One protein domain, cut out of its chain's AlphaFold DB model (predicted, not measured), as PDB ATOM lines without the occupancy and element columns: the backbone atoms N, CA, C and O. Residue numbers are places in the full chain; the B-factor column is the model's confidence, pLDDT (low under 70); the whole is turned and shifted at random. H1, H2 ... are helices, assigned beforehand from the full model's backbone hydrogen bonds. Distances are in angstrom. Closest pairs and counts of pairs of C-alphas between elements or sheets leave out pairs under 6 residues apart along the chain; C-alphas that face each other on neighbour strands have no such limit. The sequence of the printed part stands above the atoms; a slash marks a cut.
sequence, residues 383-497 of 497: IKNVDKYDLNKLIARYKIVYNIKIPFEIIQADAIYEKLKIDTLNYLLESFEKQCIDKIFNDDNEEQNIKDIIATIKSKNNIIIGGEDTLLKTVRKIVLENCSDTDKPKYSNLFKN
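Overview. This is residues 383 to 497 of the 497 residues of the protein "DnaJ-class molecular chaperone" of Enterocytozoon bieneusi (strain H348) (UniProt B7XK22). One long helix, H3, is the spine of an elongated helical domain: H1 packs along it, H4 and H5 pack on its later part, and H6 covers the side of H5 away from H3. At the other end of the long axis the short helix H2 sits by the start of H3, far from H4, H5 and H6. The printed part has 115 residues with six named helices, H1 to H6 in chain order, and no named strand; the class is all helix. The whole is only just compact, close to loose, with a radius of gyration of the C-alphas of 15.8 A, and spans 53 by 28 by 26 A.

Arrangement. Begin with H3, residues 416 to 441, the hub, which touches four other helices. Next look for H1, residues 391 to 403: it touches H3, closest at the C-alphas of Leu 394 and Phe 432, 6.1 A apart, and the two run opposite ways at a shallow tilt of 26 degrees. With residues 436 to 440 alone, H3 touches H4, residues 446 to 458; the closest C-alphas are those of Ile 440 and Glu 446, 5.2 A apart, and the two form a helical hairpin at 31 degrees. With residues 429 to 437 alone, H3 touches H5, residues 468 to 482, at a steep tilt of 46 degrees; the closest C-alphas are those of Ile 437 and Ile 478, 7.1 A apart. H4 and H5 form a hairpin at 15 degrees, touching through residues 454 to 458 and 468 to 472 alone, with the C-alphas of Ile 457 and Glu 468 closest at 6.2 A. Farther out, H6, residues 488 to 495, forms a hairpin with H5 at 12 degrees, closest at the C-alphas of Leu 480 and Lys 488, 5.9 A apart; H3 and H6 are apart. H2, residues 408 to 413, touches H3 only at the corner, and only just, with 3 pairs of C-alphas within 8 A; the closest are those of Ile 411 and Glu 418, 6.5 A apart. Helix packing is mostly aligned, meaning that most touching helices run at a shallow tilt to each other: with H2 and H3, which touch only at the corner, left out, 4 of the 5 pairs of helices that touch are at a shallow tilt. In H1 to H5 each O i to N i+4 pair is within hydrogen-bond range; in H6 2 of 4 are.

Along the chain. Find C-alpha 416 at (105.272, 125.788, 152.296); from there H3 runs 37.4 A to C-alpha 441 at (105.153, 99.189, 126.009). H1, from Leu 391 at C-alpha (109.548, 101.106, 139.713), is 18.5 A long, H4 18.3 A and H5 21.1 A. H2 measures 8.6 A, and H6 11.6 A, ending at C-alpha 495.

Size, cuts and confidence. The C-alphas farthest apart are those of Ala 413 and Thr 486, at 52.7 A. The printed part has no cut, and no link is long. Mean pLDDT of the printed part is 83.4; look for values under 70 at residues 460 to 466 and 496 to 497.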
ATOM      1  N   ILE A 383     113.058 112.954 146.769       87.00
ATOM      2  CA  ILE A 383     113.189 113.412 145.377       87.00
ATOM      3  C   ILE A 383     114.613 113.371 144.794       87.00
ATOM      4  O   ILE A 383     114.811 113.477 143.584       87.00
ATOM      5  N   LYS A 384     115.643 113.181 145.622       85.69
ATOM      6  CA  LYS A 384     117.037 113.188 145.150       85.69
ATOM      7  C   LYS A 384     117.332 112.001 144.229       85.69
ATOM      8  O   LYS A 384     117.217 110.872 144.683       85.69
ATOM      9  N   ASN A 385     117.809 112.221 143.001       81.88
ATOM     10  CA  ASN A 385     118.098 111.170 142.001       81.88
ATOM     11  C   ASN A 385     116.885 110.288 141.636       81.88
ATOM     12  O   ASN A 385     117.064 109.094 141.390       81.88
ATOM     13  N   VAL A 386     115.670 110.847 141.638       85.44
ATOM     14  CA  VAL A 386     114.446 110.089 141.321       85.44
ATOM     15  C   VAL A 386     114.485 109.444 139.941       85.44
ATOM     16  O   VAL A 386     114.078 108.294 139.820       85.44
ATOM     17  N   ASP A 387     115.078 110.104 138.944       81.88
ATOM     18  CA  ASP A 387     115.171 109.580 137.572       81.88
ATOM     19  C   ASP A 387     115.928 108.243 137.471       81.88
ATOM     20  O   ASP A 387     115.817 107.526 136.482       81.88
ATOM     21  N   LYS A 388     116.718 107.892 138.497       84.31
ATOM     22  CA  LYS A 388     117.509 106.651 138.558       84.31
ATOM     23  C   LYS A 388     116.838 105.544 139.373       84.31
ATOM     24  O   LYS A 388     117.478 104.533 139.664       84.31
ATOM     25  N   TYR A 389     115.619 105.751 139.862       86.19
ATOM     26  CA  TYR A 389     114.926 104.769 140.696       86.19
ATOM     27  C   TYR A 389     114.202 103.744 139.855       86.19
ATOM     28  O   TYR A 389     113.599 104.102 138.861       86.19
ATOM     29  N   ASP A 390     114.237 102.483 140.275       87.12
ATOM     30  CA  ASP A 390     113.354 101.474 139.706       87.12
ATOM     31  C   ASP A 390     111.898 101.688 140.158       87.12
ATOM     32  O   ASP A 390     111.601 102.395 141.132       87.12
ATOM     33  N   LEU A 391     110.981 101.031 139.452       86.62
ATOM     34  CA  LEU A 391     109.548 101.106 139.713       86.62
ATOM     35  C   LEU A 391     109.176 100.732 141.159       86.62
ATOM     36  O   LEU A 391     108.342 101.392 141.778       86.62
ATOM     37  N   ASN A 392     109.811  99.701 141.724       86.12
ATOM     38  CA  ASN A 392     109.531  99.234 143.087       86.12
ATOM     39  C   ASN A 392     109.846 100.327 144.114       86.12
ATOM     40  O   ASN A 392     109.064 100.591 145.029       86.12
ATOM     41  N   LYS A 393     110.986 100.995 143.942       86.69
ATOM     42  CA  LYS A 393     111.449 102.080 144.800       86.69
ATOM     43  C   LYS A 393     110.598 103.335 144.642       86.69
ATOM     44  O   LYS A 393     110.346 104.000 145.648       86.69
ATOM     45  N   LEU A 394     110.136 103.649 143.429       88.75
ATOM     46  CA  LEU A 394     109.196 104.748 143.177       88.75
ATOM     47  C   LEU A 394     107.863 104.512 143.895       88.75
ATOM     48  O   LEU A 394     107.430 105.374 144.660       88.75
ATOM     49  N   ILE A 395     107.279 103.317 143.745       88.25
ATOM     50  CA  ILE A 395     106.047 102.918 144.442       88.25
ATOM     51  C   ILE A 395     106.240 103.031 145.959       88.25
ATOM     52  O   ILE A 395     105.457 103.702 146.630       88.25
ATOM     53  N   ALA A 396     107.298 102.427 146.509       85.88
ATOM     54  CA  ALA A 396     107.550 102.442 147.949       85.88
ATOM     55  C   ALA A 396     107.676 103.871 148.504       85.88
ATOM     56  O   ALA A 396     107.063 104.201 149.517       85.88
ATOM     57  N   ARG A 397     108.431 104.746 147.827       87.50
ATOM     58  CA  ARG A 397     108.607 106.145 148.246       87.50
ATOM     59  C   ARG A 397     107.332 106.962 148.127       87.50
ATOM     60  O   ARG A 397     107.040 107.723 149.044       87.50
ATOM     61  N   TYR A 398     106.571 106.784 147.048       90.25
ATOM     62  CA  TYR A 398     105.287 107.457 146.880       90.25
ATOM     63  C   TYR A 398     104.348 107.125 148.041       90.25
ATOM     64  O   TYR A 398     103.841 108.031 148.700       90.25
ATOM     65  N   LYS A 399     104.198 105.833 148.365       88.19
ATOM     66  CA  LYS A 399     103.371 105.382 149.494       88.19
ATOM     67  C   LYS A 399     103.839 105.951 150.833       88.19
ATOM     68  O   LYS A 399     103.015 106.354 151.651       88.19
ATOM     69  N   ILE A 400     105.156 106.010 151.060       87.62
ATOM     70  CA  ILE A 400     105.722 106.619 152.271       87.62
ATOM     71  C   ILE A 400     105.302 108.086 152.372       87.62
ATOM     72  O   ILE A 400     104.688 108.467 153.364       87.62
ATOM     73  N   VAL A 401     105.604 108.896 151.351       89.25
ATOM     74  CA  VAL A 401     105.322 110.339 151.367       89.25
ATOM     75  C   VAL A 401     103.827 110.598 151.495       89.25
ATOM     76  O   VAL A 401     103.425 111.452 152.283       89.25
ATOM     77  N   TYR A 402     102.996 109.842 150.774       89.50
ATOM     78  CA  TYR A 402     101.540 109.979 150.802       89.50
ATOM     79  C   TYR A 402     101.001 109.893 152.238       89.50
ATOM     80  O   TYR A 402     100.226 110.752 152.671       89.50
ATOM     81  N   ASN A 403     101.514 108.928 153.004       87.38
ATOM     82  CA  ASN A 403     101.091 108.639 154.369       87.38
ATOM     83  C   ASN A 403     101.691 109.542 155.456       87.38
ATOM     84  O   ASN A 403     101.226 109.485 156.595       87.38
ATOM     85  N   ILE A 404     102.678 110.390 155.144       88.12
ATOM     86  CA  ILE A 404     103.191 111.371 156.111       88.12
ATOM     87  C   ILE A 404     102.069 112.359 156.441       88.12
ATOM     88  O   ILE A 404     101.665 113.161 155.596       88.12
ATOM     89  N   LYS A 405     101.556 112.329 157.670       87.50
ATOM     90  CA  LYS A 405     100.593 113.324 158.156       87.50
ATOM     91  C   LYS A 405     101.366 114.527 158.676       87.50
ATOM     92  O   LYS A 405     102.100 114.401 159.648       87.50
ATOM     93  N   ILE A 406     101.218 115.673 158.015       87.00
ATOM     94  CA  ILE A 406     101.823 116.924 158.476       87.00
ATOM     95  C   ILE A 406     100.939 117.470 159.609       87.00
ATOM     96  O   ILE A 406      99.749 117.687 159.375       87.00
ATOM     97  N   PRO A 407     101.476 117.667 160.827       88.56
ATOM     98  CA  PRO A 407     100.738 118.271 161.931       88.56
ATOM     99  C   PRO A 407     100.221 119.671 161.582       88.56
ATOM    100  O   PRO A 407     100.915 120.448 160.927       88.56
ATOM    101  N   PHE A 408      99.026 120.013 162.073       86.94
ATOM    102  CA  PHE A 408      98.377 121.304 161.806       86.94
ATOM    103  C   PHE A 408      99.242 122.505 162.216       86.94
ATOM    104  O   PHE A 408      99.311 123.491 161.490       86.94
ATOM    105  N   GLU A 409      99.967 122.398 163.329       86.44
ATOM    106  CA  GLU A 409     100.901 123.429 163.805       86.44
ATOM    107  C   GLU A 409     102.013 123.771 162.798       86.44
ATOM    108  O   GLU A 409     102.407 124.930 162.700       86.44
ATOM    109  N   ILE A 410     102.484 122.804 161.999       87.88
ATOM    110  CA  ILE A 410     103.471 123.063 160.941       87.88
ATOM    111  C   ILE A 410     102.813 123.830 159.798       87.88
ATOM    112  O   ILE A 410     103.385 124.796 159.305       87.88
ATOM    113  N   ILE A 411     101.607 123.418 159.402       87.19
ATOM    114  CA  ILE A 411     100.845 124.054 158.318       87.19
ATOM    115  C   ILE A 411     100.521 125.507 158.679       87.19
ATOM    116  O   ILE A 411     100.641 126.398 157.842       87.19
ATOM    117  N   GLN A 412     100.148 125.755 159.937       87.19
ATOM    118  CA  GLN A 412      99.865 127.093 160.444       87.19
ATOM    119  C   GLN A 412     101.123 127.969 160.501       87.19
ATOM    120  O   GLN A 412     101.043 129.160 160.206       87.19
ATOM    121  N   ALA A 413     102.265 127.397 160.892       86.81
ATOM    122  CA  ALA A 413     103.527 128.123 160.949       86.81
ATOM    123  C   ALA A 413     104.052 128.475 159.553       86.81
ATOM    124  O   ALA A 413     104.522 129.592 159.339       86.81
ATOM    125  N   ASP A 414     103.979 127.530 158.614       86.50
ATOM    126  CA  ASP A 414     104.433 127.720 157.245       86.50
ATOM    127  C   ASP A 414     103.743 126.742 156.272       86.50
ATOM    128  O   ASP A 414     104.055 125.547 156.202       86.50
ATOM    129  N   ALA A 415     102.835 127.269 155.448       85.25
ATOM    130  CA  ALA A 415     102.112 126.493 154.439       85.25
ATOM    131  C   ALA A 415     103.029 125.897 153.346       85.25
ATOM    132  O   ALA A 415     102.603 125.013 152.595       85.25
ATOM    133  N   ILE A 416     104.297 126.330 153.253       88.06
ATOM    134  CA  ILE A 416     105.272 125.788 152.296       88.06
ATOM    135  C   ILE A 416     105.443 124.277 152.471       88.06
ATOM    136  O   ILE A 416     105.650 123.591 151.478       88.06
ATOM    137  N   TYR A 417     105.315 123.722 153.679       87.00
ATOM    138  CA  TYR A 417     105.535 122.287 153.905       87.00
ATOM    139  C   TYR A 417     104.440 121.400 153.308       87.00
ATOM    140  O   TYR A 417     104.734 120.308 152.816       87.00
ATOM    141  N   GLU A 418     103.193 121.870 153.299       87.56
ATOM    142  CA  GLU A 418     102.101 121.175 152.617       87.56
ATOM    143  C   GLU A 418     102.319 121.196 151.103       87.56
ATOM    144  O   GLU A 418     102.261 120.153 150.448       87.56
ATOM    145  N   LYS A 419     102.702 122.360 150.565       89.44
ATOM    146  CA  LYS A 419     103.081 122.498 149.158       89.44
ATOM    147  C   LYS A 419     104.280 121.612 148.797       89.44
ATOM    148  O   LYS A 419     104.214 120.884 147.818       89.44
ATOM    149  N   LEU A 420     105.327 121.590 149.622       89.81
ATOM    150  CA  LEU A 420     106.531 120.777 149.417       89.81
ATOM    151  C   LEU A 420     106.192 119.282 149.359       89.81
ATOM    152  O   LEU A 420     106.739 118.552 148.532       89.81
ATOM    153  N   LYS A 421     105.272 118.814 150.215       92.00
ATOM    154  CA  LYS A 421     104.778 117.433 150.176       92.00
ATOM    155  C   LYS A 421     104.037 117.144 148.869       92.00
ATOM    156  O   LYS A 421     104.291 116.105 148.263       92.00
ATOM    157  N   ILE A 422     103.141 118.036 148.443       91.50
ATOM    158  CA  ILE A 422     102.391 117.894 147.185       91.50
ATOM    159  C   ILE A 422     103.353 117.861 145.990       91.50
ATOM    160  O   ILE A 422     103.286 116.941 145.179       91.50
ATOM    161  N   ASP A 423     104.297 118.797 145.929       92.00
ATOM    162  CA  ASP A 423     105.307 118.872 144.871       92.00
ATOM    163  C   ASP A 423     106.169 117.596 144.839       92.00
ATOM    164  O   ASP A 423     106.417 117.033 143.774       92.00
ATOM    165  N   THR A 424     106.548 117.070 146.010       91.81
ATOM    166  CA  THR A 424     107.287 115.800 146.132       91.81
ATOM    167  C   THR A 424     106.484 114.612 145.592       91.81
ATOM    168  O   THR A 424     107.039 113.757 144.898       91.81
ATOM    169  N   LEU A 425     105.179 114.543 145.885       92.81
ATOM    170  CA  LEU A 425     104.299 113.495 145.360       92.81
ATOM    171  C   LEU A 425     104.167 113.574 143.840       92.81
ATOM    172  O   LEU A 425     104.252 112.536 143.186       92.81
ATOM    173  N   ASN A 426     104.007 114.777 143.288       92.88
ATOM    174  CA  ASN A 426     103.903 114.986 141.843       92.88
ATOM    175  C   ASN A 426     105.189 114.554 141.125       92.88
ATOM    176  O   ASN A 426     105.118 113.797 140.164       92.88
ATOM    177  N   TYR A 427     106.363 114.924 141.646       92.31
ATOM    178  CA  TYR A 427     107.653 114.549 141.050       92.31
ATOM    179  C   TYR A 427     107.886 113.030 141.029       92.31
ATOM    180  O   TYR A 427     108.396 112.464 140.055       92.31
ATOM    181  N   LEU A 428     107.503 112.349 142.115       92.19
ATOM    182  CA  LEU A 428     107.547 110.887 142.191       92.19
ATOM    183  C   LEU A 428     106.555 110.245 141.217       92.19
ATOM    184  O   LEU A 428     106.891 109.230 140.609       92.19
ATOM    185  N   LEU A 429     105.364 110.832 141.066       92.56
ATOM    186  CA  LEU A 429     104.335 110.346 140.157       92.56
ATOM    187  C   LEU A 429     104.787 110.476 138.698       92.56
ATOM    188  O   LEU A 429     104.787 109.475 138.000       92.56
ATOM    189  N   GLU A 430     105.277 111.638 138.261       91.88
ATOM    190  CA  GLU A 430     105.780 111.848 136.891       91.88
ATOM    191  C   GLU A 430     106.882 110.848 136.506       91.88
ATOM    192  O   GLU A 430     106.920 110.322 135.393       91.88
ATOM    193  N   SER A 431     107.785 110.549 137.440       91.81
ATOM    194  CA  SER A 431     108.866 109.584 137.204       91.81
ATOM    195  C   SER A 431     108.365 108.140 137.190       91.81
ATOM    196  O   SER A 431     108.853 107.316 136.416       91.81
ATOM    197  N   PHE A 432     107.363 107.835 138.019       92.56
ATOM    198  CA  PHE A 432     106.641 106.567 137.982       92.56
ATOM    199  C   PHE A 432     105.896 106.381 136.654       92.56
ATOM    200  O   PHE A 432     105.987 105.305 136.071       92.56
ATOM    201  N   GLU A 433     105.230 107.419 136.141       90.56
ATOM    202  CA  GLU A 433     104.532 107.382 134.852       90.56
ATOM    203  C   GLU A 433     105.490 107.028 133.710       90.56
ATOM    204  O   GLU A 433     105.217 106.093 132.957       90.56
ATOM    205  N   LYS A 434     106.646 107.702 133.633       88.69
ATOM    206  CA  LYS A 434     107.683 107.420 132.625       88.69
ATOM    207  C   LYS A 434     108.145 105.964 132.668       88.69
ATOM    208  O   LYS A 434     108.115 105.282 131.650       88.69
ATOM    209  N   GLN A 435     108.486 105.453 133.852       88.25
ATOM    210  CA  GLN A 435     108.924 104.060 133.984       88.25
ATOM    211  C   GLN A 435     107.818 103.037 133.729       88.25
ATOM    212  O   GLN A 435     108.102 101.935 133.263       88.25
ATOM    213  N   CYS A 436     106.563 103.370 134.032       87.75
ATOM    214  CA  CYS A 436     105.429 102.535 133.663       87.75
ATOM    215  C   CYS A 436     105.288 102.427 132.145       87.75
ATOM    216  O   CYS A 436     105.112 101.316 131.657       87.75
ATOM    217  N   ILE A 437     105.386 103.542 131.415       87.31
ATOM    218  CA  ILE A 437     105.333 103.541 129.946       87.31
ATOM    219  C   ILE A 437     106.461 102.670 129.394       87.31
ATOM    220  O   ILE A 437     106.192 101.730 128.646       87.31
ATOM    221  N   ASP A 438     107.695 102.915 129.844       85.50
ATOM    222  CA  ASP A 438     108.867 102.172 129.380       85.50
ATOM    223  C   ASP A 438     108.752 100.669 129.658       85.50
ATOM    224  O   ASP A 438     109.178  99.856 128.847       85.50
ATOM    225  N   LYS A 439     108.181 100.273 130.798       85.88
ATOM    226  CA  LYS A 439     108.068  98.860 131.178       85.88
ATOM    227  C   LYS A 439     106.879  98.147 130.530       85.88
ATOM    228  O   LYS A 439     106.940  96.941 130.326       85.88
ATOM    229  N   ILE A 440     105.781  98.852 130.265       85.88
ATOM    230  CA  ILE A 440     104.578  98.244 129.682       85.88
ATOM    231  C   ILE A 440     104.747  98.071 128.174       85.88
ATOM    232  O   ILE A 440     104.447  96.990 127.685       85.88
ATOM    233  N   PHE A 441     105.238  99.100 127.473       83.50
ATOM    234  CA  PHE A 441     105.153  99.189 126.009       83.50
ATOM    235  C   PHE A 441     106.465  98.912 125.255       83.50
ATOM    236  O   PHE A 441     106.440  98.862 124.030       83.50
ATOM    237  N   ASN A 442     107.605  98.728 125.935       80.94
ATOM    238  CA  ASN A 442     108.864  98.367 125.255       80.94
ATOM    239  C   ASN A 442     109.083  96.849 125.094       80.94
ATOM    240  O   ASN A 442     110.077  96.460 124.486       80.94
ATOM    241  N   ASP A 443     108.190  96.002 125.618       74.31
ATOM    242  CA  ASP A 443     108.261  94.535 125.529       74.31
ATOM    243  C   ASP A 443     106.975  93.963 124.903       74.31
ATOM    244  O   ASP A 443     105.882  94.466 125.152       74.31
ATOM    245  N   ASP A 444     107.080  92.835 124.189       73.75
ATOM    246  CA  ASP A 444     105.959  92.181 123.479       73.75
ATOM    247  C   ASP A 444     104.853  91.604 124.402       73.75
ATOM    248  O   ASP A 444     103.860  91.049 123.927       73.75
ATOM    249  N   ASN A 445     105.002  91.692 125.732       83.06
ATOM    250  CA  ASN A 445     104.130  91.039 126.719       83.06
ATOM    251  C   ASN A 445     103.405  92.035 127.647       83.06
ATOM    252  O   ASN A 445     103.391  91.890 128.875       83.06
ATOM    253  N   GLU A 446     102.778  93.047 127.044       83.31
ATOM    254  CA  GLU A 446     102.097  94.165 127.717       83.31
ATOM    255  C   GLU A 446     101.118  93.721 128.824       83.31
ATOM    256  O   GLU A 446     101.121  94.266 129.929       83.31
ATOM    257  N   GLU A 447     100.286  92.704 128.563       83.12
ATOM    258  CA  GLU A 447      99.267  92.240 129.516       83.12
ATOM    259  C   GLU A 447      99.891  91.696 130.810       83.12
ATOM    260  O   GLU A 447      99.383  91.956 131.907       83.12
ATOM    261  N   GLN A 448     100.987  90.944 130.689       84.31
ATOM    262  CA  GLN A 448     101.697  90.400 131.842       84.31
ATOM    263  C   GLN A 448     102.428  91.512 132.600       84.31
ATOM    264  O   GLN A 448     102.326  91.577 133.825       84.31
ATOM    265  N   ASN A 449     103.051  92.452 131.883       85.75
ATOM    266  CA  ASN A 449     103.717  93.611 132.478       85.75
ATOM    267  C   ASN A 449     102.741  94.480 133.291       85.75
ATOM    268  O   ASN A 449     103.056  94.890 134.411       85.75
ATOM    269  N   ILE A 450     101.521  94.704 132.788       86.00
ATOM    270  CA  ILE A 450     100.459  95.413 133.520       86.00
ATOM    271  C   ILE A 450     100.080  94.655 134.799       86.00
ATOM    272  O   ILE A 450      99.999  95.263 135.872       86.00
ATOM    273  N   LYS A 451      99.873  93.332 134.721       86.19
ATOM    274  CA  LYS A 451      99.548  92.500 135.896       86.19
ATOM    275  C   LYS A 451     100.654  92.549 136.948       86.19
ATOM    276  O   LYS A 451     100.342  92.692 138.130       86.19
ATOM    277  N   ASP A 452     101.917  92.506 136.537       86.25
ATOM    278  CA  ASP A 452     103.068  92.546 137.440       86.25
ATOM    279  C   ASP A 452     103.188  93.900 138.156       86.25
ATOM    280  O   ASP A 452     103.452  93.956 139.362       86.25
ATOM    281  N   ILE A 453     102.930  95.010 137.455       87.25
ATOM    282  CA  ILE A 453     102.903  96.352 138.056       87.25
ATOM    283  C   ILE A 453     101.749  96.474 139.059       87.25
ATOM    284  O   ILE A 453     101.962  96.920 140.188       87.25
ATOM    285  N   ILE A 454     100.541  96.030 138.694       87.38
ATOM    286  CA  ILE A 454      99.379  96.027 139.598       87.38
ATOM    287  C   ILE A 454      99.673  95.178 140.840       87.38
ATOM    288  O   ILE A 454      99.417  95.623 141.961       87.38
ATOM    289  N   ALA A 455     100.244  93.984 140.660       86.75
ATOM    290  CA  ALA A 455     100.632  93.103 141.755       86.75
ATOM    291  C   ALA A 455     101.684  93.757 142.662       86.75
ATOM    292  O   ALA A 455     101.592  93.653 143.882       86.75
ATOM    293  N   THR A 456     102.634  94.499 142.091       86.44
ATOM    294  CA  THR A 456     103.648  95.251 142.844       86.44
ATOM    295  C   THR A 456     103.022  96.371 143.679       86.44
ATOM    296  O   THR A 456     103.348  96.516 144.860       86.44
ATOM    297  N   ILE A 457     102.082  97.136 143.114       86.12
ATOM    298  CA  ILE A 457     101.364  98.199 143.837       86.12
ATOM    299  C   ILE A 457     100.512  97.600 144.961       86.12
ATOM    300  O   ILE A 457     100.551  98.095 146.088       86.12
ATOM    301  N   LYS A 458      99.777  96.517 144.681       82.75
ATOM    302  CA  LYS A 458      98.895  95.831 145.642       82.75
ATOM    303  C   LYS A 458      99.638  94.908 146.618       82.75
ATOM    304  O   LYS A 458      99.020  94.384 147.544       82.75
ATOM    305  N   SER A 459     100.938  94.684 146.424       75.75
ATOM    306  CA  SER A 459     101.735  93.754 147.225       75.75
ATOM    307  C   SER A 459     101.659  94.092 148.714       75.75
ATOM    308  O   SER A 459     102.073  95.172 149.141       75.75
ATOM    309  N   LYS A 460     101.190  93.120 149.511       56.47
ATOM    310  CA  LYS A 460     101.174  93.171 150.984       56.47
ATOM    311  C   LYS A 460     102.572  93.128 151.610       56.47
ATOM    312  O   LYS A 460     102.699  93.395 152.798       56.47
ATOM    313  N   ASN A 461     103.613  92.815 150.831       51.91
ATOM    314  CA  ASN A 461     104.998  92.870 151.311       51.91
ATOM    315  C   ASN A 461     105.500  94.315 151.465       51.91
ATOM    316  O   ASN A 461     106.538  94.542 152.083       51.91
ATOM    317  N   ASN A 462     104.765  95.302 150.939       53.06
ATOM    318  CA  ASN A 462     105.008  96.698 151.262       53.06
ATOM    319  C   ASN A 462     104.451  96.983 152.663       53.06
ATOM    320  O   ASN A 462     103.246  96.957 152.879       53.06
ATOM    321  N   ILE A 463     105.346  97.298 153.603       51.84
ATOM    322  CA  ILE A 463     105.068  97.584 155.027       51.84
ATOM    323  C   ILE A 463     104.070  98.753 155.222       51.84
ATOM    324  O   ILE A 463     103.582  98.994 156.322       51.84
ATOM    325  N   ILE A 464     103.753  99.496 154.159       59.66
ATOM    326  CA  ILE A 464     103.010 100.753 154.195       59.66
ATOM    327  C   ILE A 464     101.808 100.653 153.249       59.66
ATOM    328  O   ILE A 464     101.976 100.513 152.037       59.66
ATOM    329  N   ILE A 465     100.609 100.733 153.833       61.28
ATOM    330  CA  ILE A 465      99.308 100.744 153.147       61.28
ATOM    331  C   ILE A 465      98.903 102.207 152.929       61.28
ATOM    332  O   ILE A 465      98.928 102.983 153.883       61.28
ATOM    333  N   GLY A 466      98.567 102.603 151.701       69.69
ATOM    334  CA  GLY A 466      98.111 103.955 151.360       69.69
ATOM    335  C   GLY A 466      98.697 104.481 150.046       69.69
ATOM    336  O   GLY A 466      99.871 104.274 149.742       69.69
ATOM    337  N   GLY A 467      97.871 105.185 149.265       79.56
ATOM    338  CA  GLY A 467      98.238 105.741 147.956       79.56
ATOM    339  C   GLY A 467      98.127 104.752 146.785       79.56
ATOM    340  O   GLY A 467      98.408 105.140 145.651       79.56
ATOM    341  N   GLU A 468      97.696 103.504 147.022       87.25
ATOM    342  CA  GLU A 468      97.501 102.500 145.966       87.25
ATOM    343  C   GLU A 468      96.498 102.960 144.914       87.25
ATOM    344  O   GLU A 468      96.774 102.843 143.725       87.25
ATOM    345  N   ASP A 469      95.358 103.505 145.337       86.44
ATOM    346  CA  ASP A 469      94.294 103.925 144.425       86.44
ATOM    347  C   ASP A 469      94.772 104.991 143.444       86.44
ATOM    348  O   ASP A 469      94.408 104.957 142.269       86.44
ATOM    349  N   THR A 470      95.600 105.932 143.906       87.75
ATOM    350  CA  THR A 470      96.167 106.973 143.047       87.75
ATOM    351  C   THR A 470      97.115 106.358 142.027       87.75
ATOM    352  O   THR A 470      96.947 106.594 140.835       87.75
ATOM    353  N   LEU A 471      98.039 105.497 142.468       89.38
ATOM    354  CA  LEU A 471      98.967 104.805 141.569       89.38
ATOM    355  C   LEU A 471      98.225 103.914 140.558       89.38
ATOM    356  O   LEU A 471      98.525 103.956 139.370       89.38
ATOM    357  N   LEU A 472      97.214 103.153 140.989       89.69
ATOM    358  CA  LEU A 472      96.404 102.296 140.115       89.69
ATOM    359  C   LEU A 472      95.586 103.110 139.107       89.69
ATOM    360  O   LEU A 472      95.505 102.722 137.941       89.69
ATOM    361  N   LYS A 473      95.001 104.243 139.521       88.88
ATOM    362  CA  LYS A 473      94.319 105.177 138.607       88.88
ATOM    363  C   LYS A 473      95.284 105.728 137.563       88.88
ATOM    364  O   LYS A 473      94.916 105.781 136.392       88.88
ATOM    365  N   THR A 474      96.503 106.077 137.967       88.81
ATOM    366  CA  THR A 474      97.553 106.543 137.056       88.81
ATOM    367  C   THR A 474      97.949 105.459 136.056       88.81
ATOM    368  O   THR A 474      97.906 105.712 134.857       88.81
ATOM    369  N   VAL A 475      98.224 104.226 136.500       87.88
ATOM    370  CA  VAL A 475      98.530 103.109 135.583       87.88
ATOM    371  C   VAL A 475      97.370 102.862 134.618       87.88
ATOM    372  O   VAL A 475      97.585 102.741 133.415       87.88
ATOM    373  N   ARG A 476      96.126 102.843 135.113       87.12
ATOM    374  CA  ARG A 476      94.940 102.679 134.262       87.12
ATOM    375  C   ARG A 476      94.847 103.781 133.207       87.12
ATOM    376  O   ARG A 476      94.528 103.481 132.060       87.12
ATOM    377  N   LYS A 477      95.112 105.032 133.585       88.31
ATOM    378  CA  LYS A 477      95.121 106.176 132.669       88.31
ATOM    379  C   LYS A 477      96.188 105.998 131.584       88.31
ATOM    380  O   LYS A 477      95.833 106.022 130.413       88.31
ATOM    381  N   ILE A 478      97.436 105.710 131.966       87.62
ATOM    382  CA  ILE A 478      98.549 105.461 131.033       87.62
ATOM    383  C   ILE A 478      98.186 104.369 130.029       87.62
ATOM    384  O   ILE A 478      98.338 104.566 128.826       87.62
ATOM    385  N   VAL A 479      97.684 103.228 130.512       85.69
ATOM    386  CA  VAL A 479      97.338 102.095 129.650       85.69
ATOM    387  C   VAL A 479      96.248 102.487 128.655       85.69
ATOM    388  O   VAL A 479      96.391 102.235 127.466       85.69
ATOM    389  N   LEU A 480      95.179 103.146 129.109       84.25
ATOM    390  CA  LEU A 480      94.067 103.544 128.240       84.25
ATOM    391  C   LEU A 480      94.431 104.654 127.242       84.25
ATOM    392  O   LEU A 480      93.827 104.705 126.173       84.25
ATOM    393  N   GLU A 481      95.377 105.530 127.575       84.81
ATOM    394  CA  GLU A 481      95.836 106.612 126.693       84.81
ATOM    395  C   GLU A 481      96.832 106.134 125.627       84.81
ATOM    396  O   GLU A 481      96.919 106.756 124.572       84.81
ATOM    397  N   ASN A 482      97.536 105.019 125.865       80.69
ATOM    398  CA  ASN A 482      98.614 104.535 124.993       80.69
ATOM    399  C   ASN A 482      98.319 103.189 124.291       80.69
ATOM    400  O   ASN A 482      99.126 102.754 123.477       80.69
ATOM    401  N   CYS A 483      97.181 102.531 124.558       78.88
ATOM    402  CA  CYS A 483      96.781 101.291 123.872       78.88
ATOM    403  C   CYS A 483      95.783 101.515 122.720       78.88
ATOM    404  O   CYS A 483      95.057 102.514 122.669       78.88
ATOM    405  N   SER A 484      95.726 100.545 121.801       74.50
ATOM    406  CA  SER A 484      94.806 100.541 120.661       74.50
ATOM    407  C   SER A 484      93.334 100.478 121.108       74.50
ATOM    408  O   SER A 484      93.007  99.907 122.153       74.50
ATOM    409  N   ASP A 485      92.407 101.014 120.305       73.25
ATOM    410  CA  ASP A 485      90.966 100.972 120.619       73.25
ATOM    411  C   ASP A 485      90.421  99.541 120.780       73.25
ATOM    412  O   ASP A 485      89.457  99.320 121.517       73.25
ATOM    413  N   THR A 486      91.068  98.560 120.146       72.62
ATOM    414  CA  THR A 486      90.745  97.134 120.264       72.62
ATOM    415  C   THR A 486      91.179  96.520 121.598       72.62
ATOM    416  O   THR A 486      90.485  95.640 122.105       72.62
ATOM    417  N   ASP A 487      92.259  97.013 122.215       74.00
ATOM    418  CA  ASP A 487      92.803  96.471 123.470       74.00
ATOM    419  C   ASP A 487      92.274  97.185 124.727       74.00
ATOM    420  O   ASP A 487      92.301  96.628 125.831       74.00
ATOM    421  N   LYS A 488      91.689  98.382 124.581       76.69
ATOM    422  CA  LYS A 488      91.065  99.141 125.686       76.69
ATOM    423  C   LYS A 488      90.079  98.325 126.541       76.69
ATOM    424  O   LYS A 488      90.170  98.404 127.771       76.69
ATOM    425  N   PRO A 489      89.142  97.528 125.978       74.38
ATOM    426  CA  PRO A 489      88.219  96.717 126.777       74.38
ATOM    427  C   PRO A 489      88.947  95.615 127.558       74.38
ATOM    428  O   PRO A 489      88.610  95.355 128.717       74.38
ATOM    429  N   LYS A 490      89.962  95.002 126.932       78.94
ATOM    430  CA  LYS A 490      90.783  93.924 127.491       78.94
ATOM    431  C   LYS A 490      91.557  94.416 128.715       78.94
ATOM    432  O   LYS A 490      91.432  93.834 129.792       78.94
ATOM    433  N   TYR A 491      92.272  95.532 128.589       79.50
ATOM    434  CA  TYR A 491      93.069  96.085 129.685       79.50
ATOM    435  C   TYR A 491      92.231  96.763 130.773       79.50
ATOM    436  O   TYR A 491      92.562  96.653 131.951       79.50
ATOM    437  N   SER A 492      91.095  97.384 130.438       74.88
ATOM    438  CA  SER A 492      90.187  97.992 131.430       74.88
ATOM    439  C   SER A 492      89.640  96.974 132.443       74.88
ATOM    440  O   SER A 492      89.400  97.317 133.603       74.88
ATOM    441  N   ASN A 493      89.483  95.706 132.044       78.25
ATOM    442  CA  ASN A 493      89.034  94.639 132.940       78.25
ATOM    443  C   ASN A 493      90.104  94.196 133.957       78.25
ATOM    444  O   ASN A 493      89.733  93.693 135.016       78.25
ATOM    445  N   LEU A 494      91.398  94.444 133.709       78.19
ATOM    446  CA  LEU A 494      92.486  94.091 134.639       78.19
ATOM    447  C   LEU A 494      92.470  94.914 135.940       78.19
ATOM    448  O   LEU A 494      93.037  94.487 136.940       78.19
ATOM    449  N   PHE A 495      91.796  96.067 135.940       74.62
ATOM    450  CA  PHE A 495      91.702  96.983 137.085       74.62
ATOM    451  C   PHE A 495      90.376  96.869 137.863       74.62
ATOM    452  O   PHE A 495      90.147  97.660 138.776       74.62
ATOM    453  N   LYS A 496      89.472  95.952 137.478       66.75
ATOM    454  CA  LYS A 496      88.149  95.764 138.120       66.75
ATOM    455  C   LYS A 496      88.147  94.755 139.277       66.75
ATOM    456  O   LYS A 496      87.151  94.673 139.991       66.75
ATOM    457  N   ASN A 497      89.257  94.045 139.468       50.00
ATOM    458  CA  ASN A 497      89.580  93.226 140.642       50.00
ATOM    459  C   ASN A 497      90.700  93.919 141.425       50.00
ATOM    460  O   ASN A 497      90.985  93.558 142.588       50.00
TER     461      ASN A 497